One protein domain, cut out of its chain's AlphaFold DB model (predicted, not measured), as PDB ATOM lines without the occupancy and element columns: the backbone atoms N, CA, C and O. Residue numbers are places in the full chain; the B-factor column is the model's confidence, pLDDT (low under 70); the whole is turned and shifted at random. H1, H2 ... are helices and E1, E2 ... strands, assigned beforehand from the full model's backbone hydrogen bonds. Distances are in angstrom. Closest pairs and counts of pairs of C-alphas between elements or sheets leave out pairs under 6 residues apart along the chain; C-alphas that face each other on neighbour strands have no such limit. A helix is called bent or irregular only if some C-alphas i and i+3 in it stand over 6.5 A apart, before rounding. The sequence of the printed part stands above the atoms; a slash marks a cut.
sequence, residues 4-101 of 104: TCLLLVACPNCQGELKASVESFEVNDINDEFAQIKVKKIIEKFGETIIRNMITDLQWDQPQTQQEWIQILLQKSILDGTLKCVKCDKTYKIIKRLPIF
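Overview. This is residues 4 to 101 of the 104 residues of an uncharacterized protein of Spironucleus salmonicida (UniProt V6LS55). Two long antiparallel strands, E1 and E2, form a sharply bent ribbon; one arm of it is widened by E3 and the short E4 into a twisted four-stranded sheet, and the other arm reaches to H3. At that other end H1 packs with its residues 35 to 39 on H3, at about a right angle, while H2 touches no helix and runs from near H1 to the widened arm, where the C-alphas of its Asp 57 and of Lys 19 in E1 are 7.8 A apart; H2 and H3 only graze the sheet. The printed part has 98 residues, with three named helices and four named strands in the order E1 H1 H2 H3 E2 E3 E4; the sheet order is E1 - E2 - E3 - E4, antiparallel throughout, and the class is mixed, helices and strands. The whole is compact, with a radius of gyration of the C-alphas of 13.7 A, and its outline is elongated, spanning 39 by 26 by 20 A.

Along the chain. E1 covers residues 18 to 27, 22.2 A long, from C-alpha 18 at (182.630, -63.546, 8.451). E2 covers residues 76 to 85, 22.3 A; E3 residues 91 to 95, 12.9 A; and E4 residues 98 to 100, 6.3 A, ending at C-alpha 100 at (172.062, -65.435, 1.566). H1 is residues 35 to 46, 16.6 A, from C-alpha 35 at (170.538, -42.005, 17.079); H2 is residues 48 to 57, 14.3 A; H3 is residues 66 to 75, 12.8 A.

Arrangement. E1 bends by 84 degrees at residue 23 and E2 by 85 degrees at residue 80. These antiparallel neighbours, at 163 degrees, have N 19 and O 84 at 2.9 A and N 77 and O 26 at 2.9 A, within hydrogen-bond range. E2 and E3 form a hairpin, with N 83 and O 92 at 2.8 A. E3 and E4 form a hairpin, with N 100 and O 93 at 2.8 A. E2, E3 and E4 make a meander, each strand the antiparallel neighbour of the one before. E1 and E4 are the edge strands. H3 only grazes the sheet with residues 68 to 75, and H2 with residues 54 to 57. H1 is not on the sheet; its residues 35 to 39 touch H3, about perpendicular at 79 degrees, the closest C-alphas, of Val 39 and Ile 70, being 6.3 A apart. H1 and H2 are close but not clearly touching, the closest C-alphas, of Ile 43 and Ile 51, being 7.5 A apart. H2 and H3 are only just apart, at 8.4 A. In H1, H2 and H3 every O i to N i+4 pair is within hydrogen-bond range.

Size, cuts and confidence. The two C-alphas farthest apart, of Glu 33 and Cys 88, are 41.4 A apart. The printed part has no cut, and no link between named elements is long. Residues 4 to 17 hold no named element. The mean pLDDT of the printed part is 93.6, and no printed residue is under 70.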
ATOM      1  N   THR A   4     176.263 -53.295  12.118       89.56
ATOM      2  CA  THR A   4     175.774 -53.948  13.339       89.56
ATOM      3  C   THR A   4     175.237 -55.355  13.108       89.56
ATOM      4  O   THR A   4     175.338 -56.188  14.002       89.56
ATOM      5  N   CYS A   5     174.703 -55.655  11.921       90.75
ATOM      6  CA  CYS A   5     174.334 -57.023  11.565       90.75
ATOM      7  C   CYS A   5     175.583 -57.887  11.371       90.75
ATOM      8  O   CYS A   5     175.582 -59.035  11.798       90.75
ATOM      9  N   LEU A   6     176.646 -57.339  10.769       90.44
ATOM     10  CA  LEU A   6     177.903 -58.061  10.549       90.44
ATOM     11  C   LEU A   6     178.560 -58.473  11.873       90.44
ATOM     12  O   LEU A   6     179.024 -59.598  11.995       90.44
ATOM     13  N   LEU A   7     178.487 -57.608  12.888       88.06
ATOM     14  CA  LEU A   7     178.944 -57.883  14.259       88.06
ATOM     15  C   LEU A   7     178.205 -59.035  14.964       88.06
ATOM     16  O   LEU A   7     178.662 -59.507  16.002       88.06
ATOM     17  N   LEU A   8     177.036 -59.441  14.463       90.69
ATOM     18  CA  LEU A   8     176.166 -60.430  15.107       90.69
ATOM     19  C   LEU A   8     176.110 -61.768  14.370       90.69
ATOM     20  O   LEU A   8     175.631 -62.746  14.941       90.69
ATOM     21  N   VAL A   9     176.538 -61.819  13.110       91.75
ATOM     22  CA  VAL A   9     176.451 -63.036  12.300       91.75
ATOM     23  C   VAL A   9     177.741 -63.841  12.375       91.75
ATOM     24  O   VAL A   9     178.842 -63.298  12.354       91.75
ATOM     25  N   ALA A  10     177.591 -65.160  12.402       93.56
ATOM     26  CA  ALA A  10     178.682 -66.114  12.275       93.56
ATOM     27  C   ALA A  10     178.422 -67.029  11.076       93.56
ATOM     28  O   ALA A  10     177.285 -67.189  10.628       93.56
ATOM     29  N   CYS A  11     179.480 -67.643  10.553       94.69
ATOM     30  CA  CYS A  11     179.379 -68.597   9.459       94.69
ATOM     31  C   CYS A  11     178.464 -69.766   9.866       94.69
ATOM     32  O   CYS A  11     178.813 -70.488  10.803       94.69
ATOM     33  N   PRO A  12     177.348 -70.021   9.161       94.00
ATOM     34  CA  PRO A  12     176.413 -71.084   9.538       94.00
ATOM     35  C   PRO A  12     177.063 -72.474   9.507       94.00
ATOM     36  O   PRO A  12     176.723 -73.334  10.313       94.00
ATOM     37  N   ASN A  13     178.057 -72.673   8.636       94.00
ATOM     38  CA  ASN A  13     178.749 -73.947   8.462       94.00
ATOM     39  C   ASN A  13     179.709 -74.305   9.612       94.00
ATOM     40  O   ASN A  13     179.872 -75.475   9.934       94.00
ATOM     41  N   CYS A  14     180.396 -73.325  10.211       94.88
ATOM     42  CA  CYS A  14     181.481 -73.606  11.167       94.88
ATOM     43  C   CYS A  14     181.556 -72.653  12.368       94.88
ATOM     44  O   CYS A  14     182.535 -72.705  13.118       94.88
ATOM     45  N   GLN A  15     180.574 -71.755  12.506       95.12
ATOM     46  CA  GLN A  15     180.480 -70.712  13.535       95.12
ATOM     47  C   GLN A  15     181.692 -69.760  13.578       95.12
ATOM     48  O   GLN A  15     181.976 -69.140  14.596       95.12
ATOM     49  N   GLY A  16     182.437 -69.663  12.471       93.25
ATOM     50  CA  GLY A  16     183.589 -68.769  12.339       93.25
ATOM     51  C   GLY A  16     183.190 -67.341  11.973       93.25
ATOM     52  O   GLY A  16     182.085 -67.103  11.485       93.25
ATOM     53  N   GLU A  17     184.117 -66.405  12.155       93.31
ATOM     54  CA  GLU A  17     183.955 -65.009  11.743       93.31
ATOM     55  C   GLU A  17     183.733 -64.888  10.223       93.31
ATOM     56  O   GLU A  17     184.276 -65.666   9.423       93.31
ATOM     57  N   LEU A  18     182.913 -63.909   9.835       94.81
ATOM     58  CA  LEU A  18     182.630 -63.546   8.451       94.81
ATOM     59  C   LEU A  18     183.219 -62.165   8.155       94.81
ATOM     60  O   LEU A  18     182.872 -61.189   8.818       94.81
ATOM     61  N   LYS A  19     184.050 -62.073   7.114       94.38
ATOM     62  CA  LYS A  19     184.509 -60.800   6.553       94.38
ATOM     63  C   LYS A  19     183.663 -60.433   5.350       94.38
ATOM     64  O   LYS A  19     183.415 -61.283   4.499       94.38
ATOM     65  N   ALA A  20     183.228 -59.182   5.276       95.25
ATOM     66  CA  ALA A  20     182.412 -58.714   4.169       95.25
ATOM     67  C   ALA A  20     183.253 -57.992   3.109       95.25
ATOM     68  O   ALA A  20     184.183 -57.267   3.450       95.25
ATOM     69  N   SER A  21     182.887 -58.149   1.838       94.75
ATOM     70  CA  SER A  21     183.287 -57.244   0.757       94.75
ATOM     71  C   SER A  21     182.076 -56.445   0.286       94.75
ATOM     72  O   SER A  21     180.948 -56.944   0.307       94.75
ATOM     73  N   VAL A  22     182.303 -55.198  -0.126       96.25
ATOM     74  CA  VAL A  22     181.249 -54.281  -0.574       96.25
ATOM     75  C   VAL A  22     181.356 -54.100  -2.078       96.25
ATOM     76  O   VAL A  22     182.381 -53.637  -2.566       96.25
ATOM     77  N   GLU A  23     180.292 -54.435  -2.800       96.19
ATOM     78  CA  GLU A  23     180.152 -54.096  -4.221       96.19
ATOM     79  C   GLU A  23     179.342 -52.810  -4.377       96.19
ATOM     80  O   GLU A  23     179.698 -51.920  -5.145       96.19
ATOM     81  N   SER A  24     178.272 -52.682  -3.593       96.19
ATOM     82  CA  SER A  24     177.428 -51.495  -3.561       96.19
ATOM     83  C   SER A  24     176.983 -51.196  -2.130       96.19
ATOM     84  O   SER A  24     176.811 -52.084  -1.288       96.19
ATOM     85  N   PHE A  25     176.796 -49.917  -1.826       95.94
ATOM     86  CA  PHE A  25     176.240 -49.475  -0.556       95.94
ATOM     87  C   PHE A  25     175.242 -48.351  -0.784       95.94
ATOM     88  O   PHE A  25     175.186 -47.720  -1.834       95.94
ATOM     89  N   GLU A  26     174.478 -48.085   0.255       94.56
ATOM     90  CA  GLU A  26     173.511 -47.002   0.307       94.56
ATOM     91  C   GLU A  26     173.566 -46.339   1.678       94.56
ATOM     92  O   GLU A  26     173.976 -46.944   2.675       94.56
ATOM     93  N   VAL A  27     173.137 -45.084   1.718       93.06
ATOM     94  CA  VAL A  27     172.981 -44.307   2.942       93.06
ATOM     95  C   VAL A  27     171.528 -43.865   2.989       93.06
ATOM     96  O   VAL A  27     171.076 -43.139   2.108       93.06
ATOM     97  N   ASN A  28     170.786 -44.338   3.986       88.06
ATOM     98  CA  ASN A  28     169.407 -43.907   4.201       88.06
ATOM     99  C   ASN A  28     169.403 -42.875   5.316       88.06
ATOM    100  O   ASN A  28     169.825 -43.196   6.428       88.06
ATOM    101  N   ASP A  29     168.906 -41.673   5.046       82.44
ATOM    102  CA  ASP A  29     168.768 -40.684   6.104       82.44
ATOM    103  C   ASP A  29     167.679 -41.143   7.079       82.44
ATOM    104  O   ASP A  29     166.510 -41.314   6.726       82.44
ATOM    105  N   ILE A  30     168.098 -41.433   8.305       78.00
ATOM    106  CA  ILE A  30     167.207 -41.826   9.389       78.00
ATOM    107  C   ILE A  30     167.201 -40.658  10.355       78.00
ATOM    108  O   ILE A  30     168.182 -40.447  11.071       78.00
ATOM    109  N   ASN A  31     166.086 -39.930  10.375       76.81
ATOM    110  CA  ASN A  31     165.838 -38.926  11.392       76.81
ATOM    111  C   ASN A  31     165.386 -39.638  12.673       76.81
ATOM    112  O   ASN A  31     164.253 -40.106  12.779       76.81
ATOM    113  N   ASP A  32     166.320 -39.804  13.600       81.69
ATOM    114  CA  ASP A  32     166.124 -40.521  14.854       81.69
ATOM    115  C   ASP A  32     166.726 -39.696  15.987       81.69
ATOM    116  O   ASP A  32     167.945 -39.604  16.135       81.69
ATOM    117  N   GLU A  33     165.852 -39.111  16.805       85.81
ATOM    118  CA  GLU A  33     166.225 -38.297  17.966       85.81
ATOM    119  C   GLU A  33     167.084 -39.073  18.984       85.81
ATOM    120  O   GLU A  33     167.829 -38.482  19.764       85.81
ATOM    121  N   PHE A  34     167.062 -40.411  18.928       90.56
ATOM    122  CA  PHE A  34     167.854 -41.296  19.778       90.56
ATOM    123  C   PHE A  34     169.079 -41.901  19.076       90.56
ATOM    124  O   PHE A  34     169.746 -42.764  19.661       90.56
ATOM    125  N   ALA A  35     169.419 -41.465  17.857       91.12
ATOM    126  CA  ALA A  35     170.538 -42.005  17.079       91.12
ATOM    127  C   ALA A  35     171.858 -41.978  17.865       91.12
ATOM    128  O   ALA A  35     172.588 -42.970  17.913       91.12
ATOM    129  N   GLN A  36     172.123 -40.872  18.561       90.69
ATOM    130  CA  GLN A  36     173.325 -40.696  19.376       90.69
ATOM    131  C   GLN A  36     173.426 -41.728  20.506       90.69
ATOM    132  O   GLN A  36     174.481 -42.326  20.721       90.69
ATOM    133  N   ILE A  37     172.316 -41.979  21.206       94.44
ATOM    134  CA  ILE A  37     172.259 -42.958  22.299       94.44
ATOM    135  C   ILE A  37     172.455 -44.372  21.747       94.44
ATOM    136  O   ILE A  37     173.163 -45.178  22.353       94.44
ATOM    137  N   LYS A  38     171.861 -44.682  20.589       93.25
ATOM    138  CA  LYS A  38     172.020 -45.984  19.925       93.25
ATOM    139  C   LYS A  38     173.471 -46.230  19.521       93.25
ATOM    140  O   LYS A  38     174.002 -47.288  19.843       93.25
ATOM    141  N   VAL A  39     174.120 -45.250  18.888       94.56
ATOM    142  CA  VAL A  39     175.549 -45.300  18.535       94.56
ATOM    143  C   VAL A  39     176.406 -45.556  19.770       94.56
ATOM    144  O   VAL A  39     177.193 -46.499  19.770       94.56
ATOM    145  N   LYS A  40     176.202 -44.786  20.846       95.38
ATOM    146  CA  LYS A  40     176.948 -44.960  22.098       95.38
ATOM    147  C   LYS A  40     176.809 -46.383  22.645       95.38
ATOM    148  O   LYS A  40     177.815 -47.026  22.920       95.38
ATOM    149  N   LYS A  41     175.583 -46.914  22.709       95.56
ATOM    150  CA  LYS A  41     175.322 -48.288  23.174       95.56
ATOM    151  C   LYS A  41     175.970 -49.358  22.292       95.56
ATOM    152  O   LYS A  41     176.402 -50.383  22.805       95.56
ATOM    153  N   ILE A  42     176.021 -49.151  20.975       95.06
ATOM    154  CA  ILE A  42     176.702 -50.068  20.047       95.06
ATOM    155  C   ILE A  42     178.208 -50.065  20.330       95.06
ATOM    156  O   ILE A  42     178.796 -51.133  20.481       95.06
ATOM    157  N   ILE A  43     178.815 -48.882  20.451       96.25
ATOM    158  CA  ILE A  43     180.249 -48.738  20.734       96.25
ATOM    159  C   ILE A  43     180.603 -49.348  22.096       96.25
ATOM    160  O   ILE A  43     181.562 -50.106  22.184       96.25
ATOM    161  N   GLU A  44     179.804 -49.096  23.136       96.44
ATOM    162  CA  GLU A  44     179.992 -49.697  24.466       96.44
ATOM    163  C   GLU A  44     179.866 -51.226  24.437       96.44
ATOM    164  O   GLU A  44     180.619 -51.922  25.114       96.44
ATOM    165  N   LYS A  45     178.931 -51.764  23.643       95.75
ATOM    166  CA  LYS A  45     178.681 -53.206  23.561       95.75
ATOM    167  C   LYS A  45     179.780 -53.965  22.816       95.75
ATOM    168  O   LYS A  45     180.126 -55.068  23.227       95.75
ATOM    169  N   PHE A  46     180.259 -53.428  21.696       93.88
ATOM    170  CA  PHE A  46     181.177 -54.142  20.800       93.88
ATOM    171  C   PHE A  46     182.624 -53.651  20.878       93.88
ATOM    172  O   PHE A  46     183.515 -54.342  20.403       93.88
ATOM    173  N   GLY A  47     182.869 -52.491  21.486       96.12
ATOM    174  CA  GLY A  47     184.179 -51.852  21.544       96.12
ATOM    175  C   GLY A  47     184.501 -51.050  20.281       96.12
ATOM    176  O   GLY A  47     184.392 -51.540  19.157       96.12
ATOM    177  N   GLU A  48     184.954 -49.807  20.463       95.81
ATOM    178  CA  GLU A  48     185.268 -48.897  19.354       95.81
ATOM    179  C   GLU A  48     186.338 -49.466  18.411       95.81
ATOM    180  O   GLU A  48     186.167 -49.431  17.195       95.81
ATOM    181  N   THR A  49     187.410 -50.044  18.958       96.38
ATOM    182  CA  THR A  49     188.522 -50.607  18.174       96.38
ATOM    183  C   THR A  49     188.058 -51.696  17.209       96.38
ATOM    184  O   THR A  49     188.483 -51.719  16.057       96.38
ATOM    185  N   ILE A  50     187.157 -52.578  17.653       93.69
ATOM    186  CA  ILE A  50     186.617 -53.657  16.816       93.69
ATOM    187  C   ILE A  50     185.825 -53.058  15.655       93.69
ATOM    188  O   ILE A  50     186.041 -53.421  14.500       93.69
ATOM    189  N   ILE A  51     184.965 -52.083  15.948       96.00
ATOM    190  CA  ILE A  51     184.162 -51.412  14.929       96.00
ATOM    191  C   ILE A  51     185.059 -50.684  13.918       96.00
ATOM    192  O   ILE A  51     184.842 -50.805  12.714       96.00
ATOM    193  N   ARG A  52     186.094 -49.969  14.377       96.38
ATOM    194  CA  ARG A  52     187.051 -49.283  13.494       96.38
ATOM    195  C   ARG A  52     187.790 -50.250  12.579       96.38
ATOM    196  O   ARG A  52     187.917 -49.956  11.394       96.38
ATOM    197  N   ASN A  53     188.217 -51.403  13.090       94.38
ATOM    198  CA  ASN A  53     188.855 -52.432  12.271       94.38
ATOM    199  C   ASN A  53     187.911 -52.933  11.172       94.38
ATOM    200  O   ASN A  53     188.326 -53.054  10.026       94.38
ATOM    201  N   MET A  54     186.628 -53.137  11.483       93.38
ATOM    202  CA  MET A  54     185.643 -53.527  10.470       93.38
ATOM    203  C   MET A  54     185.411 -52.436   9.423       93.38
ATOM    204  O   MET A  54     185.269 -52.743   8.246       93.38
ATOM    205  N   ILE A  55     185.382 -51.164   9.827       95.62
ATOM    206  CA  ILE A  55     185.271 -50.031   8.893       95.62
ATOM    207  C   ILE A  55     186.471 -50.018   7.933       95.62
ATOM    208  O   ILE A  55     186.280 -49.855   6.728       95.62
ATOM    209  N   THR A  56     187.682 -50.271   8.443       95.31
ATOM    210  CA  THR A  56     188.899 -50.413   7.628       95.31
ATOM    211  C   THR A  56     188.821 -51.611   6.682       95.31
ATOM    212  O   THR A  56     189.133 -51.465   5.504       95.31
ATOM    213  N   ASP A  57     188.372 -52.774   7.162       91.94
ATOM    214  CA  ASP A  57     188.212 -53.986   6.344       91.94
ATOM    215  C   ASP A  57     187.211 -53.769   5.195       91.94
ATOM    216  O   ASP A  57     187.407 -54.276   4.092       91.94
ATOM    217  N   LEU A  58     186.168 -52.966   5.430       93.62
ATOM    218  CA  LEU A  58     185.194 -52.553   4.415       93.62
ATOM    219  C   LEU A  58     185.687 -51.418   3.509       93.62
ATOM    220  O   LEU A  58     184.948 -51.008   2.612       93.62
ATOM    221  N   GLN A  59     186.893 -50.894   3.748       94.56
ATOM    222  CA  GLN A  59     187.470 -49.755   3.031       94.56
ATOM    223  C   GLN A  59     186.562 -48.516   3.064       94.56
ATOM    224  O   GLN A  59     186.428 -47.787   2.083       94.56
ATOM    225  N   TRP A  60     185.890 -48.292   4.192       94.06
ATOM    226  CA  TRP A  60     185.094 -47.091   4.429       94.06
ATOM    227  C   TRP A  60     185.911 -46.040   5.179       94.06
ATOM    228  O   TRP A  60     186.810 -46.370   5.953       94.06
ATOM    229  N   ASP A  61     185.557 -44.770   4.986       95.44
ATOM    230  CA  ASP A  61     186.181 -43.671   5.717       95.44
ATOM    231  C   ASP A  61     185.938 -43.801   7.224       95.44
ATOM    232  O   ASP A  61     184.836 -44.120   7.682       95.44
ATOM    233  N   GLN A  62     186.991 -43.560   8.006       96.69
ATOM    234  CA  GLN A  62     186.928 -43.650   9.460       96.69
ATOM    235  C   GLN A  62     186.138 -42.471  10.037       96.69
ATOM    236  O   GLN A  62     186.511 -41.324   9.781       96.69
ATOM    237  N   PRO A  63     185.128 -42.717  10.889       96.06
ATOM    238  CA  PRO A  63     184.344 -41.649  11.490       96.06
ATOM    239  C   PRO A  63     185.200 -40.855  12.482       96.06
ATOM    240  O   PRO A  63     185.854 -41.428  13.366       96.06
ATOM    241  N   GLN A  64     185.173 -39.533  12.325       95.69
ATOM    242  CA  GLN A  64     185.831 -38.536  13.173       95.69
ATOM    243  C   GLN A  64     184.813 -37.754  14.009       95.69
ATOM    244  O   GLN A  64     185.105 -37.323  15.122       95.69
ATOM    245  N   THR A  65     183.598 -37.591  13.489       95.19
ATOM    246  CA  THR A  65     182.513 -36.848  14.128       95.19
ATOM    247  C   THR A  65     181.382 -37.769  14.575       95.19
ATOM    248  O   THR A  65     181.206 -38.887  14.088       95.19
ATOM    249  N   GLN A  66     180.556 -37.281  15.500       91.25
ATOM    250  CA  GLN A  66     179.372 -38.011  15.954       91.25
ATOM    251  C   GLN A  66     178.377 -38.281  14.811       91.25
ATOM    252  O   GLN A  66     177.740 -39.335  14.789       91.25
ATOM    253  N   GLN A  67     178.266 -37.362  13.850       92.12
ATOM    254  CA  GLN A  67     177.385 -37.530  12.696       92.12
ATOM    255  C   GLN A  67     177.880 -38.640  11.762       92.12
ATOM    256  O   GLN A  67     177.082 -39.456  11.310       92.12
ATOM    257  N   GLU A  68     179.189 -38.728  11.524       94.94
ATOM    258  CA  GLU A  68     179.780 -39.813  10.726       94.94
ATOM    259  C   GLU A  68     179.604 -41.174  11.411       94.94
ATOM    260  O   GLU A  68     179.315 -42.175  10.754       94.94
ATOM    261  N   TRP A  69     179.685 -41.221  12.745       95.19
ATOM    262  CA  TRP A  69     179.365 -42.430  13.504       95.19
ATOM    263  C   TRP A  69     177.909 -42.876  13.325       95.19
ATOM    264  O   TRP A  69     177.649 -44.065  13.122       95.19
ATOM    265  N   ILE A  70     176.955 -41.940  13.368       94.06
ATOM    266  CA  ILE A  70     175.537 -42.218  13.085       94.06
ATOM    267  C   ILE A  70     175.375 -42.732  11.657       94.06
ATOM    268  O   ILE A  70     174.703 -43.748  11.441       94.06
ATOM    269  N   GLN A  71     176.020 -42.067  10.698       93.75
ATOM    270  CA  GLN A  71     175.972 -42.462   9.301       93.75
ATOM    271  C   GLN A  71     176.449 -43.901   9.125       93.75
ATOM    272  O   GLN A  71     175.713 -44.724   8.593       93.75
ATOM    273  N   ILE A  72     177.630 -44.247   9.631       95.06
ATOM    274  CA  ILE A  72     178.212 -45.580   9.442       95.06
ATOM    275  C   ILE A  72     177.412 -46.676  10.154       95.06
ATOM    276  O   ILE A  72     177.196 -47.747   9.586       95.06
ATOM    277  N   LEU A  73     176.971 -46.438  11.393       94.56
ATOM    278  CA  LEU A  73     176.366 -47.491  12.213       94.56
ATOM    279  C   LEU A  73     174.869 -47.687  11.976       94.56
ATOM    280  O   LEU A  73     174.372 -48.807  12.140       94.56
ATOM    281  N   LEU A  74     174.142 -46.625  11.622       92.94
ATOM    282  CA  LEU A  74     172.678 -46.647  11.547       92.94
ATOM    283  C   LEU A  74     172.148 -46.456  10.122       92.94
ATOM    284  O   LEU A  74     171.168 -47.113   9.748       92.94
ATOM    285  N   GLN A  75     172.789 -45.595   9.330       92.69
ATOM    286  CA  GLN A  75     172.269 -45.141   8.035       92.69
ATOM    287  C   GLN A  75     172.890 -45.879   6.841       92.69
ATOM    288  O   GLN A  75     172.191 -46.172   5.868       92.69
ATOM    289  N   LYS A  76     174.180 -46.227   6.924       94.94
ATOM    290  CA  LYS A  76     174.941 -46.900   5.873       94.94
ATOM    291  C   LYS A  76     174.686 -48.402   5.908       94.94
ATOM    292  O   LYS A  76     174.726 -49.050   6.956       94.94
ATOM    293  N   SER A  77     174.394 -48.966   4.746       94.81
ATOM    294  CA  SER A  77     174.155 -50.395   4.572       94.81
ATOM    295  C   SER A  77     174.854 -50.901   3.322       94.81
ATOM    296  O   SER A  77     174.790 -50.269   2.274       94.81
ATOM    297  N   ILE A  78     175.468 -52.079   3.426       95.69
ATOM    298  CA  ILE A  78     175.926 -52.846   2.265       95.69
ATOM    299  C   ILE A  78     174.677 -53.279   1.500       95.69
ATOM    300  O   ILE A  78     173.813 -53.947   2.082       95.69
ATOM    301  N   LEU A  79     174.539 -52.863   0.248       95.75
ATOM    302  CA  LEU A  79     173.408 -53.242  -0.587       95.75
ATOM    303  C   LEU A  79     173.697 -54.600  -1.223       95.75
ATOM    304  O   LEU A  79     172.957 -55.545  -0.946       95.75
ATOM    305  N   ASP A  80     174.818 -54.712  -1.929       97.00
ATOM    306  CA  ASP A  80     175.309 -55.954  -2.518       97.00
ATOM    307  C   ASP A  80     176.796 -56.167  -2.194       97.00
ATOM    308  O   ASP A  80     177.554 -55.218  -1.954       97.00
ATOM    309  N   GLY A  81     177.210 -57.429  -2.135       96.31
ATOM    310  CA  GLY A  81     178.574 -57.818  -1.789       96.31
ATOM    311  C   GLY A  81     178.679 -59.285  -1.401       96.31
ATOM    312  O   GLY A  81     177.809 -60.095  -1.727       96.31
ATOM    313  N   THR A  82     179.722 -59.642  -0.654       96.44
ATOM    314  CA  THR A  82     179.907 -61.022  -0.178       96.44
ATOM    315  C   THR A  82     180.299 -61.083   1.290       96.44
ATOM    316  O   THR A  82     180.778 -60.105   1.851       96.44
ATOM    317  N   LEU A  83     180.088 -62.238   1.916       95.94
ATOM    318  CA  LEU A  83     180.586 -62.611   3.235       95.94
ATOM    319  C   LEU A  83     181.468 -63.843   3.069       95.94
ATOM    320  O   LEU A  83     180.961 -64.909   2.730       95.94
ATOM    321  N   LYS A  84     182.763 -63.728   3.341       95.75
ATOM    322  CA  LYS A  84     183.695 -64.854   3.321       95.75
ATOM    323  C   LYS A  84     184.034 -65.287   4.742       95.75
ATOM    324  O   LYS A  84     184.437 -64.473   5.573       95.75
ATOM    325  N   CYS A  85     183.891 -66.578   5.029       95.88
ATOM    326  CA  CYS A  85     184.309 -67.132   6.309       95.88
ATOM    327  C   CYS A  85     185.827 -67.266   6.381       95.88
ATOM    328  O   CYS A  85     186.436 -67.908   5.529       95.88
ATOM    329  N   VAL A  86     186.424 -66.744   7.452       94.50
ATOM    330  CA  VAL A  86     187.880 -66.817   7.669       94.50
ATOM    331  C   VAL A  86     188.373 -68.217   8.046       94.50
ATOM    332  O   VAL A  86     189.569 -68.477   7.993       94.50
ATOM    333  N   LYS A  87     187.468 -69.115   8.465       96.25
ATOM    334  CA  LYS A  87     187.809 -70.456   8.969       96.25
ATOM    335  C   LYS A  87     187.595 -71.570   7.945       96.25
ATOM    336  O   LYS A  87     188.387 -72.502   7.909       96.25
ATOM    337  N   CYS A  88     186.506 -71.524   7.176       95.00
ATOM    338  CA  CYS A  88     186.148 -72.591   6.232       95.00
ATOM    339  C   CYS A  88     186.051 -72.121   4.776       95.00
ATOM    340  O   CYS A  88     185.496 -72.846   3.958       95.00
ATOM    341  N   ASP A  89     186.493 -70.893   4.481       95.06
ATOM    342  CA  ASP A  89     186.537 -70.264   3.150       95.06
ATOM    343  C   ASP A  89     185.214 -70.194   2.360       95.06
ATOM    344  O   ASP A  89     185.198 -69.650   1.255       95.06
ATOM    345  N   LYS A  90     184.090 -70.664   2.922       95.00
ATOM    346  CA  LYS A  90     182.757 -70.512   2.324       95.00
ATOM    347  C   LYS A  90     182.434 -69.031   2.123       95.00
ATOM    348  O   LYS A  90     182.662 -68.213   3.020       95.00
ATOM    349  N   THR A  91     181.850 -68.733   0.969       96.12
ATOM    350  CA  THR A  91     181.440 -67.388   0.565       96.12
ATOM    351  C   THR A  91     179.927 -67.347   0.405       96.12
ATOM    352  O   THR A  91     179.354 -68.198  -0.265       96.12
ATOM    353  N   TYR A  92     179.292 -66.342   0.997       95.50
ATOM    354  CA  TYR A  92     177.854 -66.092   0.932       95.50
ATOM    355  C   TYR A  92     177.610 -64.756   0.240       95.50
ATOM    356  O   TYR A  92     178.354 -63.801   0.460       95.50
ATOM    357  N   LYS A  93     176.568 -64.655  -0.583       96.38
ATOM    358  CA  LYS A  93     176.220 -63.389  -1.243       96.38
ATOM    359  C   LYS A  93     175.426 -62.495  -0.295       96.38
ATOM    360  O   LYS A  93     174.622 -62.977   0.500       96.38
ATOM    361  N   ILE A  94     175.620 -61.189  -0.412       96.31
ATOM    362  CA  ILE A  94     174.717 -60.166   0.111       96.31
ATOM    363  C   ILE A  94     173.972 -59.619  -1.101       96.31
ATOM    364  O   ILE A  94     174.608 -59.118  -2.022       96.31
ATOM    365  N   ILE A  95     172.645 -59.737  -1.112       95.25
ATOM    366  CA  ILE A  95     171.798 -59.246  -2.205       95.25
ATOM    367  C   ILE A  95     170.706 -58.380  -1.604       95.25
ATOM    368  O   ILE A  95     169.991 -58.829  -0.703       95.25
ATOM    369  N   LYS A  96     170.551 -57.146  -2.092       94.38
ATOM    370  CA  LYS A  96     169.512 -56.216  -1.609       94.38
ATOM    371  C   LYS A  96     169.458 -56.146  -0.079       94.38
ATOM    372  O   LYS A  96     168.398 -56.239   0.538       94.38
ATOM    373  N   ARG A  97     170.628 -55.969   0.535       93.81
ATOM    374  CA  ARG A  97     170.869 -55.862   1.980       93.81
ATOM    375  C   ARG A  97     170.777 -57.174   2.768       93.81
ATOM    376  O   ARG A  97     171.051 -57.106   3.972       93.81
ATOM    377  N   LEU A  98     170.430 -58.304   2.153       93.19
ATOM    378  CA  LEU A  98     170.211 -59.584   2.830       93.19
ATOM    379  C   LEU A  98     171.368 -60.560   2.574       93.19
ATOM    380  O   LEU A  98     171.674 -60.829   1.413       93.19
ATOM    381  N   PRO A  99     172.003 -61.110   3.625       93.00
ATOM    382  CA  PRO A  99     172.935 -62.213   3.457       93.00
ATOM    383  C   PRO A  99     172.179 -63.502   3.114       93.00
ATOM    384  O   PRO A  99     171.186 -63.849   3.757       93.00
ATOM    385  N   ILE A 100     172.659 -64.213   2.099       93.81
ATOM    386  CA  ILE A 100     172.062 -65.435   1.566       93.81
ATOM    387  C   ILE A 100     172.899 -66.630   2.030       93.81
ATOM    388  O   ILE A 100     173.980 -66.879   1.505       93.81
ATOM    389  N   PHE A 101     172.403 -67.352   3.038       89.44
ATOM    390  CA  PHE A 101     173.101 -68.466   3.699       89.44
ATOM    391  C   PHE A 101     172.695 -69.859   3.197       89.44
ATOM    392  O   PHE A 101     172.872 -70.844   3.910       89.44
TER     393      PHE A 101